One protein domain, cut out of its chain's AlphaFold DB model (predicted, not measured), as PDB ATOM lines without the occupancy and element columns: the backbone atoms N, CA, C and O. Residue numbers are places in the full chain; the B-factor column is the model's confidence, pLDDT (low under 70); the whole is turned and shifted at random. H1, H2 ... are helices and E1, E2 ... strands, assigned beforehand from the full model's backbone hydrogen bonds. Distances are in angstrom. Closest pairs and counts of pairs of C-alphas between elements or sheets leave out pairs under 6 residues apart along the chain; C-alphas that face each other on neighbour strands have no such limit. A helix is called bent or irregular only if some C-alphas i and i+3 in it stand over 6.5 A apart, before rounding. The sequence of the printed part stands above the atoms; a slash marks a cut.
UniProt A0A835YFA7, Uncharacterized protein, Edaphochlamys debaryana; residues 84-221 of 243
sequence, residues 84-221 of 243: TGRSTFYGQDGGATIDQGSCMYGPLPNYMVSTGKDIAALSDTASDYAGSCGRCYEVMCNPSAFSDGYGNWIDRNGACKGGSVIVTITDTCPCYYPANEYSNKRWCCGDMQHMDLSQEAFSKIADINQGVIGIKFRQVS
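AT A GLANCE: This is residues 84 to 221 of the 243 residues of an uncharacterized protein of Edaphochlamys debaryana (UniProt A0A835YFA7). A closed barrel of six strands forms the core, with the short helix H2 across one end of it and H1 on its outside, near it only through residues 184 to 187. The hairpin of E4 and E5 lies off to one side, and the long loop of residues 91 to 118 lies across the barrel from it. The 138 printed residues hold two named helices and eight named strands, in the order E1 E2 E3 E4 E5 E6 H1 E7 H2 E8; the class is mixed, helices and strands, with under half of the residues in named elements. The whole is compact, with a radius of gyration of the C-alphas of 13.6 A and spans of 40 by 34 by 30 A.

HOW THE PARTS SIT: Round the barrel run E1 (residues 84 to 90), E7 (194 to 198), E2 (119 to 123), E6 (164 to 173), E3 (136 to 141) and E8 (213 to 220), then E1 again. E1 and E7 are parallel, with N 90 and O 197 within hydrogen-bond range at 2.9 A. E7 and E2 are antiparallel (N 121 and O 196, 2.8 A). E2 and E6 are parallel (N 173 and O 122, 2.9 A). E6 bends by 88 degrees at residue 170; its residues 164 to 168 pair with E3, antiparallel (N 139 and O 165, 2.8 A), and 168 to 173 with E2. E3 and E8 are antiparallel (N 138 and O 218, 2.9 A), as are E8 and E1 (N 215 and O 85, 2.8 A). H2 (residues 199 to 205) is on the barrel, outside it, at a height of 6.6 A; its closest C-alphas to E1 are Gln 199 and Phe 89, 5.2 A. H1 (residues 178 to 187) is on the barrel, outside it, at a height of 10.0 A, only just over E7, with 3 of its C-alphas falling on that strand. H1 is irregular: C-alphas 179 and 182 are 9.0 A apart. Of the O i to N i+4 pairs, 4 of 6 are within range in H1 and 1 of 3 in H2, where 4 of 4 O i to N i+3 pairs are. E4 (residues 145 to 147) and E5 (153 to 155) form a hairpin (N 154 and O 146, 2.9 A).

IN THESE COORDINATES: E1 begins at C-alpha 84 (46.085, 28.556, 5.773) and is 20.0 A long. E6 and E8 are 21.0 A each, E3 16.4 A and H1 14.4 A. E8 ends at C-alpha 220 (33.106, 34.735, 11.292).

THE WHOLE: The C-alphas of Tyr 111 and Gly 151 are the two farthest apart, 41.0 A. The printed part has no cut. The links E1 to E2 and E2 to E3 are long. Mean pLDDT of the printed part is 93.2; residues 93 to 95 are under 70.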
ATOM      1  N   THR A  84      44.985  27.925   6.518       96.25
ATOM      2  CA  THR A  84      46.085  28.556   5.773       96.25
ATOM      3  C   THR A  84      45.785  28.541   4.279       96.25
ATOM      4  O   THR A  84      45.324  27.534   3.745       96.25
ATOM      5  N   GLY A  85      46.089  29.640   3.598       96.31
ATOM      6  CA  GLY A  85      45.963  29.752   2.151       96.31
ATOM      7  C   GLY A  85      46.844  30.862   1.590       96.31
ATOM      8  O   GLY A  85      47.779  31.334   2.242       96.31
ATOM      9  N   ARG A  86      46.510  31.299   0.381       97.50
ATOM     10  CA  ARG A  86      47.125  32.447  -0.288       97.50
ATOM     11  C   ARG A  86      46.067  33.397  -0.821       97.50
ATOM     12  O   ARG A  86      44.943  32.995  -1.113       97.50
ATOM     13  N   SER A  87      46.456  34.645  -1.014       97.94
ATOM     14  CA  SER A  87      45.574  35.673  -1.540       97.94
ATOM     15  C   SER A  87      46.269  36.529  -2.585       97.94
ATOM     16  O   SER A  87      47.434  36.884  -2.410       97.94
ATOM     17  N   THR A  88      45.546  36.833  -3.658       97.38
ATOM     18  CA  THR A  88      45.833  37.901  -4.627       97.38
ATOM     19  C   THR A  88      44.835  39.039  -4.411       97.38
ATOM     20  O   THR A  88      44.136  39.063  -3.392       97.38
ATOM     21  N   PHE A  89      44.771  39.992  -5.342       96.44
ATOM     22  CA  PHE A  89      43.688  40.961  -5.354       96.44
ATOM     23  C   PHE A  89      43.134  41.266  -6.750       96.44
ATOM     24  O   PHE A  89      43.842  41.166  -7.754       96.44
ATOM     25  N   TYR A  90      41.895  41.762  -6.775       94.12
ATOM     26  CA  TYR A  90      41.189  42.247  -7.963       94.12
ATOM     27  C   TYR A  90      40.527  43.618  -7.728       94.12
ATOM     28  O   TYR A  90      40.579  44.184  -6.631       94.12
ATOM     29  N   GLY A  91      39.924  44.187  -8.779       88.44
ATOM     30  CA  GLY A  91      39.264  45.495  -8.723       88.44
ATOM     31  C   GLY A  91      40.131  46.698  -9.113       88.44
ATOM     32  O   GLY A  91      39.756  47.823  -8.797       88.44
ATOM     33  N   GLN A  92      41.269  46.485  -9.784       79.50
ATOM     34  CA  GLN A  92      42.096  47.556 -10.362       79.50
ATOM     35  C   GLN A  92      41.723  47.835 -11.830       79.50
ATOM     36  O   GLN A  92      41.306  46.924 -12.548       79.50
ATOM     37  N   ASP A  93      41.926  49.081 -12.279       54.69
ATOM     38  CA  ASP A  93      41.747  49.545 -13.662       54.69
ATOM     39  C   ASP A  93      42.323  48.560 -14.701       54.69
ATOM     40  O   ASP A  93      43.538  48.422 -14.852       54.69
ATOM     41  N   GLY A  94      41.425  47.870 -15.417       61.22
ATOM     42  CA  GLY A  94      41.736  46.885 -16.465       61.22
ATOM     43  C   GLY A  94      41.481  45.414 -16.099       61.22
ATOM     44  O   GLY A  94      41.511  44.569 -16.993       61.22
ATOM     45  N   GLY A  95      41.213  45.100 -14.825       69.75
ATOM     46  CA  GLY A  95      40.854  43.760 -14.338       69.75
ATOM     47  C   GLY A  95      39.347  43.549 -14.124       69.75
ATOM     48  O   GLY A  95      38.523  44.377 -14.513       69.75
ATOM     49  N   ALA A  96      38.978  42.431 -13.486       80.19
ATOM     50  CA  ALA A  96      37.598  42.187 -13.062       80.19
ATOM     51  C   ALA A  96      37.148  43.262 -12.057       80.19
ATOM     52  O   ALA A  96      37.888  43.605 -11.130       80.19
ATOM     53  N   THR A  97      35.941  43.799 -12.251       86.06
ATOM     54  CA  THR A  97      35.348  44.789 -11.343       86.06
ATOM     55  C   THR A  97      34.754  44.119 -10.108       86.06
ATOM     56  O   THR A  97      34.169  43.041 -10.195       86.06
ATOM     57  N   ILE A  98      34.836  44.804  -8.966       89.12
ATOM     58  CA  ILE A  98      34.149  44.405  -7.734       89.12
ATOM     59  C   ILE A  98      32.617  44.517  -7.834       89.12
ATOM     60  O   ILE A  98      31.907  43.900  -7.049       89.12
ATOM     61  N   ASP A  99      32.098  45.268  -8.810       88.12
ATOM     62  CA  ASP A  99      30.670  45.598  -8.936       88.12
ATOM     63  C   ASP A  99      29.813  44.496  -9.580       88.12
ATOM     64  O   ASP A  99      28.585  44.609  -9.625       88.12
ATOM     65  N   GLN A 100      30.435  43.457 -10.144       84.44
ATOM     66  CA  GLN A 100      29.755  42.448 -10.971       84.44
ATOM     67  C   GLN A 100      30.041  41.012 -10.524       84.44
ATOM     68  O   GLN A 100      30.082  40.099 -11.347       84.44
ATOM     69  N   GLY A 101      30.220  40.809  -9.220       87.69
ATOM     70  CA  GLY A 101      30.536  39.490  -8.690       87.69
ATOM     71  C   GLY A 101      29.429  38.447  -8.890       87.69
ATOM     72  O   GLY A 101      28.235  38.763  -8.982       87.69
ATOM     73  N   SER A 102      29.821  37.173  -8.911       89.38
ATOM     74  CA  SER A 102      28.960  36.000  -9.121       89.38
ATOM     75  C   SER A 102      27.796  35.884  -8.120       89.38
ATOM     76  O   SER A 102      26.785  35.233  -8.414       89.38
ATOM     77  N   CYS A 103      27.890  36.563  -6.969       89.69
ATOM     78  CA  CYS A 103      26.846  36.627  -5.947       89.69
ATOM     79  C   CYS A 103      25.744  37.666  -6.215       89.69
ATOM     80  O   CYS A 103      24.775  37.708  -5.455       89.69
ATOM     81  N   MET A 104      25.845  38.477  -7.276       88.38
ATOM     82  CA  MET A 104      24.776  39.371  -7.752       88.38
ATOM     83  C   MET A 104      24.314  40.439  -6.742       88.38
ATOM     84  O   MET A 104      23.159  40.855  -6.782       88.38
ATOM     85  N   TYR A 105      25.196  40.921  -5.859       88.31
ATOM     86  CA  TYR A 105      24.889  42.051  -4.963       88.31
ATOM     87  C   TYR A 105      24.730  43.393  -5.699       88.31
ATOM     88  O   TYR A 105      24.286  44.369  -5.097       88.31
ATOM     89  N   GLY A 106      25.060  43.441  -6.994       88.56
ATOM     90  CA  GLY A 106      25.101  44.669  -7.781       88.56
ATOM     91  C   GLY A 106      26.320  45.534  -7.436       88.56
ATOM     92  O   GLY A 106      27.244  45.046  -6.787       88.56
ATOM     93  N   PRO A 107      26.323  46.812  -7.857       92.00
ATOM     94  CA  PRO A 107      27.431  47.729  -7.598       92.00
ATOM     95  C   PRO A 107      27.735  47.894  -6.105       92.00
ATOM     96  O   PRO A 107      26.806  48.001  -5.294       92.00
ATOM     97  N   LEU A 108      29.021  47.946  -5.751       91.94
ATOM     98  CA  LEU A 108      29.515  48.004  -4.374       91.94
ATOM     99  C   LEU A 108      30.308  49.304  -4.102       91.94
ATOM    100  O   LEU A 108      31.028  49.810  -4.964       91.94
ATOM    101  N   PRO A 109      30.241  49.859  -2.878       93.50
ATOM    102  CA  PRO A 109      29.534  49.337  -1.714       93.50
ATOM    103  C   PRO A 109      28.032  49.640  -1.784       93.50
ATOM    104  O   PRO A 109      27.604  50.628  -2.378       93.50
ATOM    105  N   ASN A 110      27.231  48.811  -1.120       92.06
ATOM    106  CA  ASN A 110      25.806  49.053  -0.915       92.06
ATOM    107  C   ASN A 110      25.352  48.477   0.438       92.06
ATOM    108  O   ASN A 110      26.145  47.879   1.160       92.06
ATOM    109  N   TYR A 111      24.079  48.666   0.795       89.75
ATOM    110  CA  TYR A 111      23.552  48.267   2.106       89.75
ATOM    111  C   TYR A 111      23.482  46.745   2.330       89.75
ATOM    112  O   TYR A 111      23.337  46.312   3.467       89.75
ATOM    113  N   MET A 112      23.556  45.928   1.275       88.25
ATOM    114  CA  MET A 112      23.463  44.470   1.390       88.25
ATOM    115  C   MET A 112      24.769  43.832   1.871       88.25
ATOM    116  O   MET A 112      24.746  42.733   2.427       88.25
ATOM    117  N   VAL A 113      25.894  44.521   1.662       92.94
ATOM    118  CA  VAL A 113      27.241  44.064   2.010       92.94
ATOM    119  C   VAL A 113      27.800  44.970   3.099       92.94
ATOM    120  O   VAL A 113      28.298  46.065   2.842       92.94
ATOM    121  N   SER A 114      27.726  44.502   4.340       92.31
ATOM    122  CA  SER A 114      28.077  45.303   5.514       92.31
ATOM    123  C   SER A 114      29.573  45.597   5.651       92.31
ATOM    124  O   SER A 114      29.955  46.549   6.328       92.31
ATOM    125  N   THR A 115      30.428  44.826   4.975       95.44
ATOM    126  CA  THR A 115      31.874  45.078   4.890       95.44
ATOM    127  C   THR A 115      32.230  46.125   3.823       95.44
ATOM    128  O   THR A 115      33.401  46.423   3.602       95.44
ATOM    129  N   GLY A 116      31.236  46.725   3.155       94.81
ATOM    130  CA  GLY A 116      31.446  47.749   2.138       94.81
ATOM    131  C   GLY A 116      32.215  47.200   0.939       94.81
ATOM    132  O   GLY A 116      31.698  46.370   0.196       94.81
ATOM    133  N   LYS A 117      33.441  47.692   0.741       95.56
ATOM    134  CA  LYS A 117      34.357  47.210  -0.300       95.56
ATOM    135  C   LYS A 117      35.372  46.191   0.210       95.56
ATOM    136  O   LYS A 117      36.121  45.671  -0.603       95.56
ATOM    137  N   ASP A 118      35.371  45.851   1.501       97.50
ATOM    138  CA  ASP A 118      36.149  44.723   2.013       97.50
ATOM    139  C   ASP A 118      35.453  43.415   1.635       97.50
ATOM    140  O   ASP A 118      34.641  42.856   2.375       97.50
ATOM    141  N   ILE A 119      35.722  42.956   0.422       97.38
ATOM    142  CA  ILE A 119      35.101  41.768  -0.164       97.38
ATOM    143  C   ILE A 119      36.151  40.805  -0.701       97.38
ATOM    144  O   ILE A 119      37.330  41.162  -0.828       97.38
ATOM    145  N   ALA A 120      35.701  39.603  -1.047       97.56
ATOM    146  CA  ALA A 120      36.537  38.593  -1.663       97.56
ATOM    147  C   ALA A 120      35.792  37.702  -2.665       97.56
ATOM    148  O   ALA A 120      34.580  37.480  -2.558       97.56
ATOM    149  N   ALA A 121      36.572  37.135  -3.583       96.25
ATOM    150  CA  ALA A 121      36.194  36.046  -4.459       96.25
ATOM    151  C   ALA A 121      36.805  34.734  -3.940       96.25
ATOM    152  O   ALA A 121      38.027  34.608  -3.818       96.25
ATOM    153  N   LEU A 122      35.967  33.753  -3.603       95.75
ATOM    154  CA  LEU A 122      36.441  32.458  -3.102       95.75
ATOM    155  C   LEU A 122      36.708  31.501  -4.271       95.75
ATOM    156  O   LEU A 122      35.945  31.487  -5.240       95.75
ATOM    157  N   SER A 123      37.778  30.706  -4.182       94.94
ATOM    158  CA  SER A 123      38.055  29.647  -5.161       94.94
ATOM    159  C   SER A 123      36.877  28.678  -5.285       94.94
ATOM    160  O   SER A 123      36.375  28.184  -4.277       94.94
ATOM    161  N   ASP A 124      36.486  28.347  -6.515       92.81
ATOM    162  CA  ASP A 124      35.452  27.336  -6.785       92.81
ATOM    163  C   ASP A 124      35.865  25.905  -6.409       92.81
ATOM    164  O   ASP A 124      35.022  25.013  -6.290       92.81
ATOM    165  N   THR A 125      37.159  25.693  -6.174       91.88
ATOM    166  CA  THR A 125      37.722  24.429  -5.689       91.88
ATOM    167  C   THR A 125      37.811  24.355  -4.164       91.88
ATOM    168  O   THR A 125      38.169  23.304  -3.623       91.88
ATOM    169  N   ALA A 126      37.494  25.443  -3.450       90.44
ATOM    170  CA  ALA A 126      37.483  25.449  -1.993       90.44
ATOM    171  C   ALA A 126      36.384  24.515  -1.459       90.44
ATOM    172  O   ALA A 126      35.263  24.471  -1.970       90.44
ATOM    173  N   SER A 127      36.691  23.762  -0.400       88.75
ATOM    174  CA  SER A 127      35.736  22.820   0.206       88.75
ATOM    175  C   SER A 127      34.504  23.522   0.776       88.75
ATOM    176  O   SER A 127      33.427  22.936   0.863       88.75
ATOM    177  N   ASP A 128      34.659  24.790   1.137       87.75
ATOM    178  CA  ASP A 128      33.628  25.666   1.651       87.75
ATOM    179  C   ASP A 128      33.154  26.670   0.594       87.75
ATOM    180  O   ASP A 128      32.619  27.713   0.946       87.75
ATOM    181  N   TYR A 129      33.285  26.376  -0.699       89.06
ATOM    182  CA  TYR A 129      32.786  27.249  -1.761       89.06
ATOM    183  C   TYR A 129      31.254  27.250  -1.886       89.06
ATOM    184  O   TYR A 129      30.627  28.304  -2.005       89.06
ATOM    185  N   ALA A 130      30.617  26.079  -1.823       85.19
ATOM    186  CA  ALA A 130      29.172  25.966  -2.010       85.19
ATOM    187  C   ALA A 130      28.401  26.718  -0.908       85.19
ATOM    188  O   ALA A 130      28.602  26.484   0.284       85.19
ATOM    189  N   GLY A 131      27.502  27.631  -1.282       85.19
ATOM    190  CA  GLY A 131      26.772  28.465  -0.320       85.19
ATOM    191  C   GLY A 131      27.613  29.601   0.275       85.19
ATOM    192  O   GLY A 131      27.339  30.015   1.399       85.19
ATOM    193  N   SER A 132      28.695  30.028  -0.386       89.50
ATOM    194  CA  SER A 132      29.651  31.010   0.160       89.50
ATOM    195  C   SER A 132      29.186  32.449   0.093       89.50
ATOM    196  O   SER A 132      29.547  33.223   0.975       89.50
ATOM    197  N   CYS A 133      28.339  32.809  -0.868       91.44
ATOM    198  CA  CYS A 133      27.878  34.184  -1.001       91.44
ATOM    199  C   CYS A 133      27.264  34.740   0.293       91.44
ATOM    200  O   CYS A 133      26.312  34.178   0.834       91.44
ATOM    201  N   GLY A 134      27.775  35.886   0.744       91.50
ATOM    202  CA  GLY A 134      27.344  36.538   1.982       91.50
ATOM    203  C   GLY A 134      27.967  35.975   3.260       91.50
ATOM    204  O   GLY A 134      27.734  36.538   4.326       91.50
ATOM    205  N   ARG A 135      28.772  34.905   3.192       92.94
ATOM    206  CA  ARG A 135      29.602  34.500   4.334       92.94
ATOM    207  C   ARG A 135      30.724  35.506   4.540       92.94
ATOM    208  O   ARG A 135      31.262  36.043   3.571       92.94
ATOM    209  N   CYS A 136      31.088  35.710   5.801       96.12
ATOM    210  CA  CYS A 136      32.202  36.564   6.171       96.12
ATOM    211  C   CYS A 136      33.376  35.762   6.714       96.12
ATOM    212  O   CYS A 136      33.202  34.770   7.427       96.12
ATOM    213  N   TYR A 137      34.573  36.229   6.389       97.62
ATOM    214  CA  TYR A 137      35.825  35.649   6.844       97.62
ATOM    215  C   TYR A 137      36.691  36.729   7.458       97.62
ATOM    216  O   TYR A 137      36.845  37.804   6.886       97.62
ATOM    217  N   GLU A 138      37.277  36.431   8.611       98.19
ATOM    218  CA  GLU A 138      38.410  37.196   9.105       98.19
ATOM    219  C   GLU A 138      39.661  36.669   8.402       98.19
ATOM    220  O   GLU A 138      39.898  35.459   8.391       98.19
ATOM    221  N   VAL A 139      40.440  37.566   7.806       98.56
ATOM    222  CA  VAL A 139      41.626  37.249   7.007       98.56
ATOM    223  C   VAL A 139      42.807  38.046   7.539       98.56
ATOM    224  O   VAL A 139      42.721  39.261   7.705       98.56
ATOM    225  N   MET A 140      43.930  37.377   7.779       98.00
ATOM    226  CA  MET A 140      45.193  38.018   8.142       98.00
ATOM    227  C   MET A 140      46.326  37.536   7.246       98.00
ATOM    228  O   MET A 140      46.331  36.393   6.783       98.00
ATOM    229  N   CYS A 141      47.309  38.407   7.025       98.12
ATOM    230  CA  CYS A 141      48.523  38.028   6.314       98.12
ATOM    231  C   CYS A 141      49.338  37.026   7.142       98.12
ATOM    232  O   CYS A 141      49.502  37.181   8.352       98.12
ATOM    233  N   ASN A 142      49.857  36.001   6.473       97.38
ATOM    234  CA  ASN A 142      50.692  34.961   7.051       97.38
ATOM    235  C   ASN A 142      52.081  35.020   6.399       97.38
ATOM    236  O   ASN A 142      52.184  34.688   5.214       97.38
ATOM    237  N   PRO A 143      53.136  35.427   7.130       96.88
ATOM    238  CA  PRO A 143      54.509  35.374   6.638       96.88
ATOM    239  C   PRO A 143      54.868  33.944   6.225       96.88
ATOM    240  O   PRO A 143      54.987  33.053   7.065       96.88
ATOM    241  N   SER A 144      54.980  33.704   4.921       96.19
ATOM    242  CA  SER A 144      55.244  32.369   4.394       96.19
ATOM    243  C   SER A 144      55.881  32.418   3.011       96.19
ATOM    244  O   SER A 144      55.910  33.452   2.345       96.19
ATOM    245  N   ALA A 145      56.394  31.273   2.576       97.06
ATOM    246  CA  ALA A 145      56.786  31.032   1.199       97.06
ATOM    247  C   ALA A 145      56.003  29.824   0.672       97.06
ATOM    248  O   ALA A 145      55.720  28.887   1.425       97.06
ATOM    249  N   PHE A 146      55.613  29.869  -0.595       96.75
ATOM    250  CA  PHE A 146      54.769  28.853  -1.221       96.75
ATOM    251  C   PHE A 146      55.030  28.769  -2.722       96.75
ATOM    252  O   PHE A 146      55.571  29.696  -3.327       96.75
ATOM    253  N   SER A 147      54.623  27.652  -3.322       96.12
ATOM    254  CA  SER A 147      54.598  27.513  -4.776       96.12
ATOM    255  C   SER A 147      53.283  28.034  -5.357       96.12
ATOM    256  O   SER A 147      52.233  27.953  -4.717       96.12
ATOM    257  N   ASP A 148      53.335  28.565  -6.575       95.50
ATOM    258  CA  ASP A 148      52.132  28.809  -7.375       95.50
ATOM    259  C   ASP A 148      51.623  27.533  -8.073       95.50
ATOM    260  O   ASP A 148      52.297  26.498  -8.056       95.50
ATOM    261  N   GLY A 149      50.470  27.617  -8.750       94.56
ATOM    262  CA  GLY A 149      49.884  26.497  -9.500       94.56
ATOM    263  C   GLY A 149      50.728  25.980 -10.677       94.56
ATOM    264  O   GLY A 149      50.359  24.997 -11.320       94.56
ATOM    265  N   TYR A 150      51.871  26.612 -10.965       95.69
ATOM    266  CA  TYR A 150      52.852  26.186 -11.966       95.69
ATOM    267  C   TYR A 150      54.173  25.708 -11.352       95.69
ATOM    268  O   TYR A 150      55.105  25.378 -12.085       95.69
ATOM    269  N   GLY A 151      54.257  25.631 -10.022       94.81
ATOM    270  CA  GLY A 151      55.422  25.138  -9.296       94.81
ATOM    271  C   GLY A 151      56.523  26.174  -9.066       94.81
ATOM    272  O   GLY A 151      57.588  25.800  -8.573       94.81
ATOM    273  N   ASN A 152      56.308  27.458  -9.376       96.19
ATOM    274  CA  ASN A 152      57.304  28.491  -9.083       96.19
ATOM    275  C   ASN A 152      57.300  28.818  -7.593       96.19
ATOM    276  O   ASN A 152      56.248  29.124  -7.035       96.19
ATOM    277  N   TRP A 153      58.479  28.817  -6.972       97.31
ATOM    278  CA  TRP A 153      58.649  29.178  -5.568       97.31
ATOM    279  C   TRP A 153      58.604  30.697  -5.364       97.31
ATOM    280  O   TRP A 153      59.322  31.438  -6.041       97.31
ATOM    281  N   ILE A 154      57.788  31.160  -4.416       97.19
ATOM    282  CA  ILE A 154      57.578  32.579  -4.120       97.19
ATOM    283  C   ILE A 154      57.779  32.815  -2.622       97.19
ATOM    284  O   ILE A 154      57.068  32.255  -1.790       97.19
ATOM    285  N   ASP A 155      58.735  33.681  -2.281       97.12
ATOM    286  CA  ASP A 155      58.971  34.120  -0.905       97.12
ATOM    287  C   ASP A 155      58.118  35.356  -0.569       97.12
ATOM    288  O   ASP A 155      58.183  36.384  -1.258       97.12
ATOM    289  N   ARG A 156      57.299  35.248   0.485       97.38
ATOM    290  CA  ARG A 156      56.442  36.312   1.032       97.38
ATOM    291  C   ARG A 156      56.599  36.481   2.544       97.38
ATOM    292  O   ARG A 156      55.743  37.091   3.184       97.38
ATOM    293  N   ASN A 157      57.716  36.038   3.123       96.00
ATOM    294  CA  ASN A 157      57.972  36.197   4.560       96.00
ATOM    295  C   ASN A 157      58.013  37.676   5.006       96.00
ATOM    296  O   ASN A 157      57.680  37.987   6.144       96.00
ATOM    297  N   GLY A 158      58.374  38.601   4.109       94.94
ATOM    298  CA  GLY A 158      58.406  40.047   4.377       94.94
ATOM    299  C   GLY A 158      57.170  40.835   3.920       94.94
ATOM    300  O   GLY A 158      57.230  42.060   3.885       94.94
ATOM    301  N   ALA A 159      56.082  40.176   3.506       95.38
ATOM    302  CA  ALA A 159      54.979  40.839   2.800       95.38
ATOM    303  C   ALA A 159      53.911  41.493   3.706       95.38
ATOM    304  O   ALA A 159      53.112  42.302   3.228       95.38
ATOM    305  N   CYS A 160      53.865  41.134   4.992       96.75
ATOM    306  CA  CYS A 160      52.745  41.466   5.873       96.75
ATOM    307  C   CYS A 160      52.848  42.852   6.523       96.75
ATOM    308  O   CYS A 160      53.896  43.230   7.039       96.75
ATOM    309  N   LYS A 161      51.713  43.563   6.592       93.44
ATOM    310  CA  LYS A 161      51.554  44.829   7.338       93.44
ATOM    311  C   LYS A 161      51.023  44.646   8.772       93.44
ATOM    312  O   LYS A 161      50.966  45.612   9.527       93.44
ATOM    313  N   GLY A 162      50.689  43.411   9.163       88.88
ATOM    314  CA  GLY A 162      50.033  43.087  10.437       88.88
ATOM    315  C   GLY A 162      48.516  43.337  10.410       88.88
ATOM    316  O   GLY A 162      47.996  43.910   9.459       88.88
ATOM    317  N   GLY A 163      47.808  42.892  11.453       94.69
ATOM    318  CA  GLY A 163      46.348  43.026  11.568       94.69
ATOM    319  C   GLY A 163      45.538  41.999  10.762       94.69
ATOM    320  O   GLY A 163      46.092  41.086  10.145       94.69
ATOM    321  N   SER A 164      44.213  42.153  10.798       97.81
ATOM    322  CA  SER A 164      43.244  41.360  10.037       97.81
ATOM    323  C   SER A 164      42.176  42.259   9.404       97.81
ATOM    324  O   SER A 164      41.982  43.407   9.808       97.81
ATOM    325  N   VAL A 165      41.492  41.736   8.389       98.50
ATOM    326  CA  VAL A 165      40.344  42.363   7.723       98.50
ATOM    327  C   VAL A 165      39.195  41.360   7.678       98.50
ATOM    328  O   VAL A 165      39.419  40.172   7.452       98.50
ATOM    329  N   ILE A 166      37.967  41.822   7.916       98.31
ATOM    330  CA  ILE A 166      36.771  40.995   7.727       98.31
ATOM    331  C   ILE A 166      36.228  41.270   6.334       98.31
ATOM    332  O   ILE A 166      35.921  42.414   6.010       98.31
ATOM    333  N   VAL A 167      36.095  40.219   5.529       98.25
ATOM    334  CA  VAL A 167      35.623  40.310   4.146       98.25
ATOM    335  C   VAL A 167      34.340  39.527   3.949       98.25
ATOM    336  O   VAL A 167      34.173  38.465   4.545       98.25
ATOM    337  N   THR A 168      33.456  40.030   3.090       96.62
ATOM    338  CA  THR A 168      32.269  39.292   2.630       96.62
ATOM    339  C   THR A 168      32.573  38.603   1.304       96.62
ATOM    340  O   THR A 168      33.127  39.228   0.399       96.62
ATOM    341  N   ILE A 169      32.174  37.339   1.148       95.81
ATOM    342  CA  ILE A 169      32.245  36.668  -0.155       95.81
ATOM    343  C   ILE A 169      31.135  37.201  -1.060       95.81
ATOM    344  O   ILE A 169      29.942  37.012  -0.790       95.81
ATOM    345  N   THR A 170      31.530  37.864  -2.141       94.12
ATOM    346  CA  THR A 170      30.614  38.464  -3.124       94.12
ATOM    347  C   THR A 170      30.880  37.990  -4.549       94.12
ATOM    348  O   THR A 170      30.138  38.360  -5.461       94.12
ATOM    349  N   ASP A 171      31.919  37.184  -4.749       93.81
ATOM    350  CA  ASP A 171      32.333  36.723  -6.065       93.81
ATOM    351  C   ASP A 171      33.000  35.338  -6.005       93.81
ATOM    352  O   ASP A 171      33.190  34.751  -4.935       93.81
ATOM    353  N   THR A 172      33.362  34.826  -7.174       92.94
ATOM    354  CA  THR A 172      34.041  33.551  -7.394       92.94
ATOM    355  C   THR A 172      35.402  33.791  -8.044       92.94
ATOM    356  O   THR A 172      35.509  34.594  -8.965       92.94
ATOM    357  N   CYS A 173      36.413  33.029  -7.628       94.88
ATOM    358  CA  CYS A 173      37.684  32.854  -8.338       94.88
ATOM    359  C   CYS A 173      37.635  31.476  -9.027       94.88
ATOM    360  O   CYS A 173      37.894  30.467  -8.368       94.88
ATOM    361  N   PRO A 174      37.191  31.365 -10.290       93.19
ATOM    362  CA  PRO A 174      36.962  30.059 -10.891       93.19
ATOM    363  C   PRO A 174      38.270  29.480 -11.430       93.19
ATOM    364  O   PRO A 174      39.030  30.185 -12.086       93.19
ATOM    365  N   CYS A 175      38.532  28.191 -11.207       91.56
ATOM    366  CA  CYS A 175      39.734  27.534 -11.734       91.56
ATOM    367  C   CYS A 175      39.786  27.566 -13.278       91.56
ATOM    368  O   CYS A 175      40.873  27.644 -13.851       91.56
ATOM    369  N   TYR A 176      38.624  27.570 -13.942       90.06
ATOM    370  CA  TYR A 176      38.489  27.748 -15.391       90.06
ATOM    371  C   TYR A 176      37.819  29.091 -15.714       90.06
ATOM    372  O   TYR A 176      36.661  29.316 -15.357       90.06
ATOM    373  N   TYR A 177      38.530  29.980 -16.412       89.25
ATOM    374  CA  TYR A 177      38.027  31.310 -16.764       89.25
ATOM    375  C   TYR A 177      38.608  31.785 -18.101       89.25
ATOM    376  O   TYR A 177      39.710  32.341 -18.133       89.25
ATOM    377  N   PRO A 178      37.864  31.667 -19.216       89.31
ATOM    378  CA  PRO A 178      38.404  31.917 -20.554       89.31
ATOM    379  C   PRO A 178      39.062  33.289 -20.750       89.31
ATOM    380  O   PRO A 178      40.040  33.402 -21.484       89.31
ATOM    381  N   ALA A 179      38.557  34.337 -20.088       87.81
ATOM    382  CA  ALA A 179      39.087  35.692 -20.238       87.81
ATOM    383  C   ALA A 179      40.417  35.927 -19.491       87.81
ATOM    384  O   ALA A 179      41.114  36.893 -19.795       87.81
ATOM    385  N   ASN A 180      40.793  35.066 -18.538       88.94
ATOM    386  CA  ASN A 180      42.060  35.163 -17.804       88.94
ATOM    387  C   ASN A 180      42.546  33.781 -17.317       88.94
ATOM    388  O   ASN A 180      42.875  33.585 -16.145       88.94
ATOM    389  N   GLU A 181      42.555  32.807 -18.225       92.25
ATOM    390  CA  GLU A 181      42.775  31.388 -17.917       92.25
ATOM    391  C   GLU A 181      44.128  31.140 -17.234       92.25
ATOM    392  O   GLU A 181      44.219  30.394 -16.263       92.25
ATOM    393  N   TYR A 182      45.190  31.807 -17.700       93.81
ATOM    394  CA  TYR A 182      46.534  31.642 -17.140       93.81
ATOM    395  C   TYR A 182      46.601  32.070 -15.665       93.81
ATOM    396  O   TYR A 182      47.134  31.349 -14.826       93.81
ATOM    397  N   SER A 183      46.031  33.226 -15.317       93.62
ATOM    398  CA  SER A 183      46.052  33.698 -13.928       93.62
ATOM    399  C   SER A 183      45.159  32.846 -13.028       93.62
ATOM    400  O   SER A 183      45.578  32.455 -11.941       93.62
ATOM    401  N   ASN A 184      43.953  32.505 -13.489       94.44
ATOM    402  CA  ASN A 184      43.018  31.697 -12.704       94.44
ATOM    403  C   ASN A 184      43.567  30.293 -12.443       94.44
ATOM    404  O   ASN A 184      43.551  29.825 -11.306       94.44
ATOM    405  N   LYS A 185      44.186  29.672 -13.455       95.12
ATOM    406  CA  LYS A 185      44.842  28.376 -13.288       95.12
ATOM    407  C   LYS A 185      46.016  28.418 -12.308       95.12
ATOM    408  O   LYS A 185      46.275  27.438 -11.614       95.12
ATOM    409  N   ARG A 186      46.725  29.547 -12.250       96.31
ATOM    410  CA  ARG A 186      47.860  29.762 -11.346       96.31
ATOM    411  C   ARG A 186      47.444  29.933  -9.885       96.31
ATOM    412  O   ARG A 186      48.207  29.521  -9.014       96.31
ATOM    413  N   TRP A 187      46.300  30.574  -9.628       96.19
ATOM    414  CA  TRP A 187      45.925  31.035  -8.286       96.19
ATOM    415  C   TRP A 187      44.655  30.398  -7.726       96.19
ATOM    416  O   TRP A 187      44.681  29.966  -6.575       96.19
ATOM    417  N   CYS A 188      43.586  30.304  -8.520       95.88
ATOM    418  CA  CYS A 188      42.275  29.834  -8.073       95.88
ATOM    419  C   CYS A 188      42.122  28.309  -8.074       95.88
ATOM    420  O   CYS A 188      41.123  27.815  -7.560       95.88
ATOM    421  N   CYS A 189      43.041  27.551  -8.672       91.19
ATOM    422  CA  CYS A 189      42.943  26.092  -8.697       91.19
ATOM    423  C   CYS A 189      43.416  25.456  -7.375       91.19
ATOM    424  O   CYS A 189      44.104  26.075  -6.571       91.19
ATOM    425  N   GLY A 190      43.017  24.203  -7.139       86.88
ATOM    426  CA  GLY A 190      43.100  23.536  -5.832       86.88
ATOM    427  C   GLY A 190      44.492  23.131  -5.324       86.88
ATOM    428  O   GLY A 190      44.571  22.261  -4.459       86.88
ATOM    429  N   ASP A 191      45.589  23.703  -5.831       88.81
ATOM    430  CA  ASP A 191      46.940  23.453  -5.297       88.81
ATOM    431  C   ASP A 191      47.146  24.080  -3.907       88.81
ATOM    432  O   ASP A 191      47.911  23.564  -3.091       88.81
ATOM    433  N   MET A 192      46.426  25.165  -3.611       92.75
ATOM    434  CA  MET A 192      46.387  25.815  -2.303       92.75
ATOM    435  C   MET A 192      45.045  26.532  -2.125       92.75
ATOM    436  O   MET A 192      44.515  27.088  -3.081       92.75
ATOM    437  N   GLN A 193      44.509  26.569  -0.898       94.56
ATOM    438  CA  GLN A 193      43.317  27.373  -0.607       94.56
ATOM    439  C   GLN A 193      43.555  28.834  -0.996       94.56
ATOM    440  O   GLN A 193      44.585  29.418  -0.638       94.56
ATOM    441  N   HIS A 194      42.608  29.412  -1.728       97.19
ATOM    442  CA  HIS A 194      42.784  30.717  -2.341       97.19
ATOM    443  C   HIS A 194      41.551  31.608  -2.206       97.19
ATOM    444  O   HIS A 194      40.419  31.173  -2.418       97.19
ATOM    445  N   MET A 195      41.815  32.871  -1.874       96.88
ATOM    446  CA  MET A 195      40.829  33.936  -1.774       96.88
ATOM    447  C   MET A 195      41.378  35.185  -2.471       96.88
ATOM    448  O   MET A 195      42.401  35.733  -2.049       96.88
ATOM    449  N   ASP A 196      40.713  35.632  -3.532       97.25
ATOM    450  CA  ASP A 196      41.083  36.844  -4.259       97.25
ATOM    451  C   ASP A 196      40.400  38.041  -3.594       97.25
ATOM    452  O   ASP A 196      39.173  38.155  -3.592       97.25
ATOM    453  N   LEU A 197      41.170  38.892  -2.921       98.19
ATOM    454  CA  LEU A 197      40.612  39.999  -2.149       98.19
ATOM    455  C   LEU A 197      40.321  41.192  -3.056       98.19
ATOM    456  O   LEU A 197      41.019  41.444  -4.032       98.19
ATOM    457  N   SER A 198      39.347  42.020  -2.702       97.56
ATOM    458  CA  SER A 198      39.349  43.388  -3.231       97.56
ATOM    459  C   SER A 198      40.699  44.056  -2.947       97.56
ATOM    460  O   SER A 198      41.304  43.849  -1.889       97.56
ATOM    461  N   GLN A 199      41.167  44.905  -3.863       95.62
ATOM    462  CA  GLN A 199      42.376  45.698  -3.637       95.62
ATOM    463  C   GLN A 199      42.307  46.482  -2.313       95.62
ATOM    464  O   GLN A 199      43.313  46.602  -1.611       95.62
ATOM    465  N   GLU A 200      41.116  46.963  -1.942       95.62
ATOM    466  CA  GLU A 200      40.885  47.654  -0.675       95.62
ATOM    467  C   GLU A 200      41.189  46.752   0.531       95.62
ATOM    468  O   GLU A 200      42.037  47.119   1.351       95.62
ATOM    469  N   ALA A 201      40.608  45.548   0.595       97.94
ATOM    470  CA  ALA A 201      40.886  44.588   1.665       97.94
ATOM    471  C   ALA A 201      42.353  44.135   1.678       97.94
ATOM    472  O   ALA A 201      42.985  44.089   2.735       97.94
ATOM    473  N   PHE A 202      42.930  43.845   0.510       98.00
ATOM    474  CA  PHE A 202      44.319  43.400   0.398       98.00
ATOM    475  C   PHE A 202      45.297  44.448   0.940       98.00
ATOM    476  O   PHE A 202      46.212  44.128   1.705       98.00
ATOM    477  N   SER A 203      45.075  45.722   0.596       96.50
ATOM    478  CA  SER A 203      45.952  46.833   0.983       96.50
ATOM    479  C   SER A 203      46.052  47.046   2.500       96.50
ATOM    480  O   SER A 203      47.054  47.604   2.973       96.50
ATOM    481  N   LYS A 204      45.047  46.572   3.254       97.81
ATOM    482  CA  LYS A 204      44.987  46.624   4.721       97.81
ATOM    483  C   LYS A 204      45.935  45.621   5.381       97.81
ATOM    484  O   LYS A 204      46.468  45.927   6.441       97.81
ATOM    485  N   ILE A 205      46.190  44.470   4.752       98.19
ATOM    486  CA  ILE A 205      47.010  43.388   5.333       98.19
ATOM    487  C   ILE A 205      48.381  43.212   4.659       98.19
ATOM    488  O   ILE A 205      49.279  42.608   5.254       98.19
ATOM    489  N   ALA A 206      48.582  43.768   3.460       97.50
ATOM    490  CA  ALA A 206      49.852  43.719   2.734       97.50
ATOM    491  C   ALA A 206      50.057  44.916   1.789       97.50
ATOM    492  O   ALA A 206      49.162  45.728   1.544       97.50
ATOM    493  N   ASP A 207      51.279  45.072   1.275       94.25
ATOM    494  CA  ASP A 207      51.551  45.990   0.164       94.25
ATOM    495  C   ASP A 207      51.055  45.377  -1.155       94.25
ATOM    496  O   ASP A 207      51.439  44.260  -1.497       94.25
ATOM    497  N   ILE A 208      50.237  46.119  -1.909       93.12
ATOM    498  CA  ILE A 208      49.726  45.721  -3.230       93.12
ATOM    499  C   ILE A 208      50.857  45.349  -4.200       93.12
ATOM    500  O   ILE A 208      50.674  44.483  -5.052       93.12
ATOM    501  N   ASN A 209      52.058  45.914  -4.024       93.75
ATOM    502  CA  ASN A 209      53.230  45.589  -4.841       93.75
ATOM    503  C   ASN A 209      53.703  44.134  -4.680       93.75
ATOM    504  O   ASN A 209      54.456  43.635  -5.515       93.75
ATOM    505  N   GLN A 210      53.273  43.430  -3.627       95.38
ATOM    506  CA  GLN A 210      53.580  42.009  -3.442       95.38
ATOM    507  C   GLN A 210      52.815  41.116  -4.430       95.38
ATOM    508  O   GLN A 210      53.277  40.010  -4.733       95.38
ATOM    509  N   GLY A 211      51.662  41.573  -4.937       94.75
ATOM    510  CA  GLY A 211      50.799  40.865  -5.894       94.75
ATOM    511  C   GLY A 211      50.061  39.646  -5.326       94.75
ATOM    512  O   GLY A 211      48.891  39.432  -5.620       94.75
ATOM    513  N   VAL A 212      50.740  38.853  -4.498       97.44
ATOM    514  CA  VAL A 212      50.230  37.659  -3.823       97.44
ATOM    515  C   VAL A 212      50.897  37.533  -2.455       97.44
ATOM    516  O   VAL A 212      52.085  37.834  -2.323       97.44
ATOM    517  N   ILE A 213      50.162  37.077  -1.446       98.38
ATOM    518  CA  ILE A 213      50.657  36.841  -0.082       98.38
ATOM    519  C   ILE A 213      50.141  35.514   0.469       98.38
ATOM    520  O   ILE A 213      49.125  34.990   0.010       98.38
ATOM    521  N   GLY A 214      50.815  34.997   1.493       98.06
ATOM    522  CA  GLY A 214      50.242  33.968   2.350       98.06
ATOM    523  C   GLY A 214      49.181  34.584   3.256       98.06
ATOM    524  O   GLY A 214      49.335  35.720   3.710       98.06
ATOM    525  N   ILE A 215      48.115  33.842   3.545       98.25
ATOM    526  CA  ILE A 215      47.070  34.253   4.487       98.25
ATOM    527  C   ILE A 215      46.717  33.129   5.462       98.25
ATOM    528  O   ILE A 215      46.916  31.944   5.184       98.25
ATOM    529  N   LYS A 216      46.153  33.519   6.603       97.69
ATOM    530  CA  LYS A 216      45.301  32.666   7.432       97.69
ATOM    531  C   LYS A 216      43.904  33.277   7.462       97.69
ATOM    532  O   LYS A 216      43.776  34.493   7.593       97.69
ATOM    533  N   PHE A 217      42.871  32.454   7.340       97.62
ATOM    534  CA  PHE A 217      41.481  32.903   7.374       97.62
ATOM    535  C   PHE A 217      40.580  31.952   8.161       97.62
ATOM    536  O   PHE A 217      40.863  30.760   8.274       97.62
ATOM    537  N   ARG A 218      39.493  32.478   8.721       96.62
ATOM    538  CA  ARG A 218      38.448  31.693   9.395       96.62
ATOM    539  C   ARG A 218      37.088  32.330   9.169       96.62
ATOM    540  O   ARG A 218      36.996  33.550   9.038       96.62
ATOM    541  N   GLN A 219      36.038  31.519   9.140       95.19
ATOM    542  CA  GLN A 219      34.679  32.040   9.027       95.19
ATOM    543  C   GLN A 219      34.279  32.768  10.319       95.19
ATOM    544  O   GLN A 219      34.543  32.284  11.421       95.19
ATOM    545  N   VAL A 220      33.623  33.919  10.183       95.50
ATOM    546  CA  VAL A 220      33.106  34.735  11.292       95.50
ATOM    547  C   VAL A 220      31.689  35.223  10.991       95.50
ATOM    548  O   VAL A 220      31.216  35.163   9.854       95.50
ATOM    549  N   SER A 221      30.997  35.727  12.011       94.38
ATOM    550  CA  SER A 221      29.775  36.503  11.797       94.38
ATOM    551  C   SER A 221      30.106  37.786  11.040       94.38
ATOM    552  O   SER A 221      31.088  38.461  11.351       94.38
TER     553      SER A 221